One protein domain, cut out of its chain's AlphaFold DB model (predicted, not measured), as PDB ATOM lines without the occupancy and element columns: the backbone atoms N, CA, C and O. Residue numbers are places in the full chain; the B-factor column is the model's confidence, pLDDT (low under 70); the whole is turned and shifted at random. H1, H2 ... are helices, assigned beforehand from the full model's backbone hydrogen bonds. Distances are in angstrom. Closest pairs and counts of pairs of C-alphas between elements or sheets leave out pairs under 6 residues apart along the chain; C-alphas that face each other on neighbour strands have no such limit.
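AT A GLANCE: This is residues 2 to 20, 46 to 72 and 79 to 99 of the 231 residues of an uncharacterized protein of Verrucomicrobia bacterium (UniProt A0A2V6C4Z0). One long helix, H6, makes a side of the model; H1, H3 and H4 pack on its residues 81 to 92, while short H2 and H5 lie farther out. The printed part has 67 residues with six named helices, H1 to H6 in chain order, and no named strand: all helix. It is compact, radius of gyration of the C-alphas 12.2 A, spanning 37 by 30 by 17 A.

IN THESE COORDINATES: H6, residues 81 to 97, runs 25.0 A to C-alpha 97 at (26.025, -9.160, 3.180). H4 is residues 56 to 65, 13.9 A; H3, 46 to 54, 12.1 A. H1, 6 to 9, begins at (36.217, -5.633, 23.973); H2 is 15 to 20, H5 69 to 72.

HOW THE PARTS SIT: Residues 82 to 89 alone of H6 touch H4, a steep tilt of 44 degrees, opposite ways; the closest C-alphas, Phe 85 and Ala 56, are 4.8 A apart. Residues 81 to 88 alone touch H1, the closest C-alphas being Phe 85 and Ala 9, 5.0 A. H2 and H5 touch no helix. Every O i to N i+4 pair is within hydrogen-bond range in H2 and H4, 4 of 5 in H3, 12 of 13 in H6; H1 and H5 are too short for one.

THE WHOLE: Cuts leave gaps of 17.0 A between C-alphas 20 and 46 and 16.0 A between 72 and 79. No printed residue is under pLDDT 70.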
ATOM      1  N   GLU A   2      38.960 -11.860  24.847       87.12
ATOM      2  CA  GLU A   2      40.419 -11.938  24.937       87.12
ATOM      3  C   GLU A   2      41.025 -10.703  25.618       87.12
ATOM      4  O   GLU A   2      42.103 -10.792  26.194       87.12
ATOM      5  N   ALA A   3      40.342  -9.550  25.557       88.06
ATOM      6  CA  ALA A   3      40.811  -8.293  26.134       88.06
ATOM      7  C   ALA A   3      39.649  -7.502  26.770       88.06
ATOM      8  O   ALA A   3      38.545  -7.504  26.210       88.06
ATOM      9  N   PRO A   4      39.859  -6.819  27.912       88.50
ATOM     10  CA  PRO A   4      38.803  -6.079  28.610       88.50
ATOM     11  C   PRO A   4      38.211  -4.935  27.775       88.50
ATOM     12  O   PRO A   4      37.021  -4.650  27.881       88.50
ATOM     13  N   GLU A   5      38.987  -4.325  26.878       89.69
ATOM     14  CA  GLU A   5      38.540  -3.278  25.954       89.69
ATOM     15  C   GLU A   5      37.412  -3.757  25.024       89.69
ATOM     16  O   GLU A   5      36.594  -2.949  24.577       89.69
ATOM     17  N   GLN A   6      37.311  -5.069  24.769       90.44
ATOM     18  CA  GLN A   6      36.217  -5.633  23.973       90.44
ATOM     19  C   GLN A   6      34.848  -5.410  24.619       90.44
ATOM     20  O   GLN A   6      33.863  -5.328  23.890       90.44
ATOM     21  N   LEU A   7      34.776  -5.266  25.948       90.69
ATOM     22  CA  LEU A   7      33.529  -4.941  26.643       90.69
ATOM     23  C   LEU A   7      32.960  -3.603  26.168       90.69
ATOM     24  O   LEU A   7      31.750  -3.490  25.988       90.69
ATOM     25  N   GLY A   8      33.820  -2.619  25.893       90.75
ATOM     26  CA  GLY A   8      33.387  -1.329  25.365       90.75
ATOM     27  C   GLY A   8      32.729  -1.479  23.995       90.75
ATOM     28  O   GLY A   8      31.670  -0.911  23.748       90.75
ATOM     29  N   ALA A   9      33.277  -2.344  23.137       91.69
ATOM     30  CA  ALA A   9      32.665  -2.654  21.849       91.69
ATOM     31  C   ALA A   9      31.324  -3.399  21.976       91.69
ATOM     32  O   ALA A   9      30.555  -3.397  21.024       91.69
ATOM     33  N   LEU A  10      30.968  -3.994  23.118       90.88
ATOM     34  CA  LEU A  10      29.628  -4.569  23.317       90.88
ATOM     35  C   LEU A  10      28.558  -3.507  23.609       90.88
ATOM     36  O   LEU A  10      27.369  -3.817  23.576       90.88
ATOM     37  N   PHE A  11      28.953  -2.257  23.861       92.25
ATOM     38  CA  PHE A  11      28.018  -1.174  24.124       92.25
ATOM     39  C   PHE A  11      27.151  -0.862  22.900       92.25
ATOM     40  O   PHE A  11      27.648  -0.624  21.791       92.25
ATOM     41  N   LEU A  12      25.840  -0.831  23.121       91.75
ATOM     42  CA  LEU A  12      24.857  -0.413  22.126       91.75
ATOM     43  C   LEU A  12      24.304   0.968  22.483       91.75
ATOM     44  O   LEU A  12      24.402   1.894  21.673       91.75
ATOM     45  N   MET A  13      23.746   1.082  23.690       92.19
ATOM     46  CA  MET A  13      23.001   2.233  24.201       92.19
ATOM     47  C   MET A  13      23.042   2.241  25.737       92.19
ATOM     48  O   MET A  13      23.181   1.182  26.352       92.19
ATOM     49  N   ASP A  14      22.897   3.417  26.346       92.81
ATOM     50  CA  ASP A  14      22.618   3.570  27.777       92.81
ATOM     51  C   ASP A  14      21.125   3.834  28.030       92.81
ATOM     52  O   ASP A  14      20.320   3.833  27.100       92.81
ATOM     53  N   GLY A  15      20.748   4.025  29.299       90.56
ATOM     54  CA  GLY A  15      19.353   4.253  29.683       90.56
ATOM     55  C   GLY A  15      18.734   5.492  29.031       90.56
ATOM     56  O   GLY A  15      17.611   5.419  28.553       90.56
ATOM     57  N   GLU A  16      19.481   6.595  28.928       90.19
ATOM     58  CA  GLU A  16      18.977   7.835  28.320       90.19
ATOM     59  C   GLU A  16      18.710   7.668  26.818       90.19
ATOM     60  O   GLU A  16      17.718   8.173  26.289       90.19
ATOM     61  N   GLU A  17      19.583   6.950  26.108       89.75
ATOM     62  CA  GLU A  17      19.373   6.623  24.699       89.75
ATOM     63  C   GLU A  17      18.197   5.648  24.526       89.75
ATOM     64  O   GLU A  17      17.389   5.844  23.618       89.75
ATOM     65  N   ILE A  18      18.051   4.651  25.410       90.75
ATOM     66  CA  ILE A  18      16.908   3.721  25.414       90.75
ATOM     67  C   ILE A  18      15.592   4.484  25.600       90.75
ATOM     68  O   ILE A  18      14.678   4.311  24.792       90.75
ATOM     69  N   ASP A  19      15.501   5.363  26.597       90.81
ATOM     70  CA  ASP A  19      14.308   6.182  26.850       90.81
ATOM     71  C   ASP A  19      13.974   7.063  25.640       90.81
ATOM     72  O   ASP A  19      12.812   7.207  25.259       90.81
ATOM     73  N   ARG A  20      14.997   7.605  24.970       89.62
ATOM     74  CA  ARG A  20      14.820   8.415  23.761       89.62
ATOM     75  C   ARG A  20      14.272   7.607  22.585       89.62
ATOM     76  O   ARG A  20      13.371   8.089  21.905       89.62
ATOM     77  N   SER A  46      14.360  -2.950  10.694       84.31
ATOM     78  CA  SER A  46      15.204  -3.553  11.729       84.31
ATOM     79  C   SER A  46      16.690  -3.426  11.396       84.31
ATOM     80  O   SER A  46      17.488  -3.055  12.255       84.31
ATOM     81  N   HIS A  47      17.075  -3.658  10.136       84.44
ATOM     82  CA  HIS A  47      18.457  -3.470   9.698       84.44
ATOM     83  C   HIS A  47      18.890  -2.008   9.717       84.44
ATOM     84  O   HIS A  47      20.019  -1.738  10.121       84.44
ATOM     85  N   ARG A  48      18.032  -1.059   9.323       87.88
ATOM     86  CA  ARG A  48      18.356   0.373   9.431       87.88
ATOM     87  C   ARG A  48      18.632   0.754  10.877       87.88
ATOM     88  O   ARG A  48      19.677   1.340  11.143       87.88
ATOM     89  N   PHE A  49      17.749   0.364  11.793       87.69
ATOM     90  CA  PHE A  49      17.932   0.622  13.217       87.69
ATOM     91  C   PHE A  49      19.218  -0.028  13.746       87.69
ATOM     92  O   PHE A  49      20.092   0.671  14.255       87.69
ATOM     93  N   ALA A  50      19.393  -1.338  13.539       88.44
ATOM     94  CA  ALA A  50      20.568  -2.069  14.009       88.44
ATOM     95  C   ALA A  50      21.880  -1.507  13.440       88.44
ATOM     96  O   ALA A  50      22.862  -1.390  14.166       88.44
ATOM     97  N   SER A  51      21.900  -1.082  12.174       87.31
ATOM     98  CA  SER A  51      23.098  -0.493  11.556       87.31
ATOM     99  C   SER A  51      23.549   0.770  12.282       87.31
ATOM    100  O   SER A  51      24.745   0.929  12.522       87.31
ATOM    101  N   THR A  52      22.610   1.605  12.749       86.25
ATOM    102  CA  THR A  52      22.968   2.787  13.545       86.25
ATOM    103  C   THR A  52      23.719   2.419  14.821       86.25
ATOM    104  O   THR A  52      24.638   3.147  15.201       86.25
ATOM    105  N   CYS A  53      23.386   1.280  15.443       88.56
ATOM    106  CA  CYS A  53      24.031   0.748  16.643       88.56
ATOM    107  C   CYS A  53      25.405   0.141  16.351       88.56
ATOM    108  O   CYS A  53      26.301   0.220  17.196       88.56
ATOM    109  N   MET A  54      25.565  -0.462  15.170       92.81
ATOM    110  CA  MET A  54      26.721  -1.287  14.827       92.81
ATOM    111  C   MET A  54      27.870  -0.507  14.186       92.81
ATOM    112  O   MET A  54      29.012  -0.878  14.455       92.81
ATOM    113  N   TRP A  55      27.599   0.576  13.443       92.94
ATOM    114  CA  TRP A  55      28.640   1.395  12.805       92.94
ATOM    115  C   TRP A  55      29.692   1.877  13.800       92.94
ATOM    116  O   TRP A  55      29.349   2.482  14.822       92.94
ATOM    117  N   ALA A  56      30.972   1.628  13.511       93.00
ATOM    118  CA  ALA A  56      32.037   1.817  14.490       93.00
ATOM    119  C   ALA A  56      32.162   3.276  14.945       93.00
ATOM    120  O   ALA A  56      32.297   3.532  16.140       93.00
ATOM    121  N   SER A  57      32.067   4.226  14.011       91.44
ATOM    122  CA  SER A  57      32.154   5.667  14.280       91.44
ATOM    123  C   SER A  57      31.022   6.167  15.181       91.44
ATOM    124  O   SER A  57      31.281   6.837  16.179       91.44
ATOM    125  N   SER A  58      29.776   5.802  14.886       91.00
ATOM    126  CA  SER A  58      28.623   6.206  15.698       91.00
ATOM    127  C   SER A  58      28.618   5.512  17.060       91.00
ATOM    128  O   SER A  58      28.273   6.109  18.076       91.00
ATOM    129  N   ALA A  59      29.021   4.243  17.103       93.19
ATOM    130  CA  ALA A  59      29.017   3.463  18.328       93.19
ATOM    131  C   ALA A  59      30.095   3.898  19.319       93.19
ATOM    132  O   ALA A  59      29.796   4.005  20.507       93.19
ATOM    133  N   ILE A  60      31.307   4.210  18.850       92.56
ATOM    134  CA  ILE A  60      32.349   4.740  19.733       92.56
ATOM    135  C   ILE A  60      31.967   6.123  20.268       92.56
ATOM    136  O   ILE A  60      32.189   6.403  21.441       92.56
ATOM    137  N   GLN A  61      31.337   6.971  19.448       91.56
ATOM    138  CA  GLN A  61      30.851   8.276  19.896       91.56
ATOM    139  C   GLN A  61      29.776   8.141  20.975       91.56
ATOM    140  O   GLN A  61      29.872   8.811  21.998       91.56
ATOM    141  N   ARG A  62      28.801   7.239  20.799       91.88
ATOM    142  CA  ARG A  62      27.797   6.959  21.839       91.88
ATOM    143  C   ARG A  62      28.426   6.410  23.112       91.88
ATOM    144  O   ARG A  62      28.064   6.845  24.196       91.88
ATOM    145  N   PHE A  63      29.377   5.487  22.986       93.75
ATOM    146  CA  PHE A  63      30.086   4.934  24.134       93.75
ATOM    147  C   PHE A  63      30.800   6.029  24.934       93.75
ATOM    148  O   PHE A  63      30.574   6.160  26.131       93.75
ATOM    149  N   LEU A  64      31.606   6.859  24.270       91.38
ATOM    150  CA  LEU A  64      32.356   7.941  24.917       91.38
ATOM    151  C   LEU A  64      31.452   9.079  25.420       91.38
ATOM    152  O   LEU A  64      31.786   9.759  26.387       91.38
ATOM    153  N   GLY A  65      30.309   9.300  24.768       91.69
ATOM    154  CA  GLY A  65      29.324  10.302  25.170       91.69
ATOM    155  C   GLY A  65      28.428   9.868  26.331       91.69
ATOM    156  O   GLY A  65      27.792  10.719  26.946       91.69
ATOM    157  N   SER A  66      28.382   8.574  26.652       93.75
ATOM    158  CA  SER A  66      27.448   8.033  27.634       93.75
ATOM    159  C   SER A  66      27.789   8.470  29.072       93.75
ATOM    160  O   SER A  66      28.901   8.211  29.551       93.75
ATOM    161  N   PRO A  67      26.840   9.068  29.823       92.38
ATOM    162  CA  PRO A  67      27.069   9.481  31.207       92.38
ATOM    163  C   PRO A  67      27.423   8.327  32.147       92.38
ATOM    164  O   PRO A  67      28.191   8.523  33.090       92.38
ATOM    165  N   ILE A  68      26.878   7.126  31.917       92.44
ATOM    166  CA  ILE A  68      27.205   5.952  32.736       92.44
ATOM    167  C   ILE A  68      28.607   5.435  32.416       92.44
ATOM    168  O   ILE A  68      29.376   5.186  33.342       92.44
ATOM    169  N   ILE A  69      28.981   5.359  31.135       93.56
ATOM    170  CA  ILE A  69      30.326   4.939  30.719       93.56
ATOM    171  C   ILE A  69      31.380   5.891  31.278       93.56
ATOM    172  O   ILE A  69      32.354   5.428  31.863       93.56
ATOM    173  N   ASN A  70      31.138   7.202  31.232       90.44
ATOM    174  CA  ASN A  70      32.034   8.201  31.818       90.44
ATOM    175  C   ASN A  70      32.251   8.040  33.336       90.44
ATOM    176  O   ASN A  70      33.232   8.559  33.865       90.44
ATOM    177  N   LYS A  71      31.371   7.318  34.043       92.56
ATOM    178  CA  LYS A  71      31.513   7.018  35.478       92.56
ATOM    179  C   LYS A  71      32.183   5.674  35.754       92.56
ATOM    180  O   LYS A  71      32.881   5.556  36.756       92.56
ATOM    181  N   ILE A  72      31.935   4.659  34.923       92.75
ATOM    182  CA  ILE A  72      32.336   3.269  35.212       92.75
ATOM    183  C   ILE A  72      33.524   2.782  34.383       92.75
ATOM    184  O   ILE A  72      34.150   1.790  34.752       92.75
ATOM    185  N   LYS A  79      42.474   3.236  24.788       77.44
ATOM    186  CA  LYS A  79      43.288   2.970  23.593       77.44
ATOM    187  C   LYS A  79      43.828   1.538  23.645       77.44
ATOM    188  O   LYS A  79      44.527   1.233  24.604       77.44
ATOM    189  N   PRO A  80      43.576   0.686  22.629       76.88
ATOM    190  CA  PRO A  80      43.038   0.986  21.294       76.88
ATOM    191  C   PRO A  80      41.541   0.634  21.134       76.88
ATOM    192  O   PRO A  80      41.187  -0.306  20.425       76.88
ATOM    193  N   LEU A  81      40.636   1.410  21.743       87.75
ATOM    194  CA  LEU A  81      39.199   1.103  21.750       87.75
ATOM    195  C   LEU A  81      38.568   1.043  20.341       87.75
ATOM    196  O   LEU A  81      37.759   0.164  20.050       87.75
ATOM    197  N   GLN A  82      38.980   1.942  19.442       89.62
ATOM    198  CA  GLN A  82      38.428   2.062  18.087       89.62
ATOM    199  C   GLN A  82      38.524   0.768  17.269       89.62
ATOM    200  O   GLN A  82      37.565   0.408  16.587       89.62
ATOM    201  N   SER A  83      39.638   0.042  17.372       90.12
ATOM    202  CA  SER A  83      39.830  -1.215  16.643       90.12
ATOM    203  C   SER A  83      38.763  -2.252  16.992       90.12
ATOM    204  O   SER A  83      38.292  -2.963  16.109       90.12
ATOM    205  N   TYR A  84      38.329  -2.321  18.252       92.12
ATOM    206  CA  TYR A  84      37.322  -3.292  18.685       92.12
ATOM    207  C   TYR A  84      35.927  -2.977  18.135       92.12
ATOM    208  O   TYR A  84      35.193  -3.894  17.762       92.12
ATOM    209  N   PHE A  85      35.580  -1.694  18.012       93.81
ATOM    210  CA  PHE A  85      34.341  -1.274  17.352       93.81
ATOM    211  C   PHE A  85      34.355  -1.598  15.854       93.81
ATOM    212  O   PHE A  85      33.348  -2.084  15.341       93.81
ATOM    213  N   ILE A  86      35.493  -1.406  15.176       92.94
ATOM    214  CA  ILE A  86      35.657  -1.776  13.760       92.94
ATOM    215  C   ILE A  86      35.514  -3.292  13.587       92.94
ATOM    216  O   ILE A  86      34.744  -3.734  12.745       92.94
ATOM    217  N   VAL A  87      36.173  -4.102  14.425       92.19
ATOM    218  CA  VAL A  87      36.039  -5.573  14.387       92.19
ATOM    219  C   VAL A  87      34.576  -6.005  14.523       92.19
ATOM    220  O   VAL A  87      34.111  -6.872  13.785       92.19
ATOM    221  N   ARG A  88      33.824  -5.390  15.443       92.69
ATOM    222  CA  ARG A  88      32.397  -5.682  15.622       92.69
ATOM    223  C   ARG A  88      31.567  -5.297  14.398       92.69
ATOM    224  O   ARG A  88      30.717  -6.082  13.981       92.69
ATOM    225  N   GLU A  89      31.783  -4.105  13.852       93.25
ATOM    226  CA  GLU A  89      31.108  -3.640  12.638       93.25
ATOM    227  C   GLU A  89      31.373  -4.590  11.467       93.25
ATOM    228  O   GLU A  89      30.432  -5.043  10.816       93.25
ATOM    229  N   THR A  90      32.635  -4.962  11.249       91.69
ATOM    230  CA  THR A  90      33.039  -5.906  10.204       91.69
ATOM    231  C   THR A  90      32.328  -7.246  10.353       91.69
ATOM    232  O   THR A  90      31.719  -7.712   9.392       91.69
ATOM    233  N   ARG A  91      32.300  -7.828  11.558       89.75
ATOM    234  CA  ARG A  91      31.567  -9.079  11.817       89.75
ATOM    235  C   ARG A  91      30.066  -8.960  11.567       89.75
ATOM    236  O   ARG A  91      29.443  -9.901  11.079       89.75
ATOM    237  N   TYR A  92      29.467  -7.825  11.916       90.19
ATOM    238  CA  TYR A  92      28.052  -7.572  11.660       90.19
ATOM    239  C   TYR A  92      27.750  -7.518  10.162       90.19
ATOM    240  O   TYR A  92      26.836  -8.200   9.705       90.19
ATOM    241  N   LEU A  93      28.544  -6.767   9.395       89.25
ATOM    242  CA  LEU A  93      28.389  -6.666   7.943       89.25
ATOM    243  C   LEU A  93      28.635  -8.014   7.256       89.25
ATOM    244  O   LEU A  93      27.825  -8.428   6.436       89.25
ATOM    245  N   SER A  94      29.676  -8.738   7.673       88.19
ATOM    246  CA  SER A  94      30.011 -10.079   7.187       88.19
ATOM    247  C   SER A  94      28.820 -11.041   7.257       88.19
ATOM    248  O   SER A  94      28.464 -11.690   6.275       88.19
ATOM    249  N   ARG A  95      28.099 -11.047   8.386       85.38
ATOM    250  CA  ARG A  95      26.891 -11.871   8.562       85.38
ATOM    251  C   ARG A  95      25.696 -11.424   7.722       85.38
ATOM    252  O   ARG A  95      24.815 -12.236   7.458       85.38
ATOM    253  N   LEU A  96      25.614 -10.147   7.360       84.12
ATOM    254  CA  LEU A  96      24.465  -9.593   6.645       84.12
ATOM    255  C   LEU A  96      24.601  -9.665   5.131       84.12
ATOM    256  O   LEU A  96      23.627  -9.977   4.447       84.12
ATOM    257  N   THR A  97      25.777  -9.331   4.616       82.38
ATOM    258  CA  THR A  97      26.025  -9.160   3.180       82.38
ATOM    259  C   THR A  97      27.018 -10.176   2.625       82.38
ATOM    260  O   THR A  97      27.324 -10.128   1.438       82.38
ATOM    261  N   GLY A  98      27.518 -11.087   3.463       80.31
ATOM    262  CA  GLY A  98      28.699 -11.888   3.159       80.31
ATOM    263  C   GLY A  98      29.979 -11.076   3.355       80.31
ATOM    264  O   GLY A  98      29.944  -9.864   3.598       80.31
ATOM    265  N   SER A  99      31.124 -11.748   3.250       78.50
ATOM    266  CA  SER A  99      32.422 -11.107   3.413       78.50
ATOM    267  C   SER A  99      33.485 -11.614   2.461       78.50
ATOM    268  O   SER A  99      33.381 -12.683   1.865       78.50
TER     269      SER A  99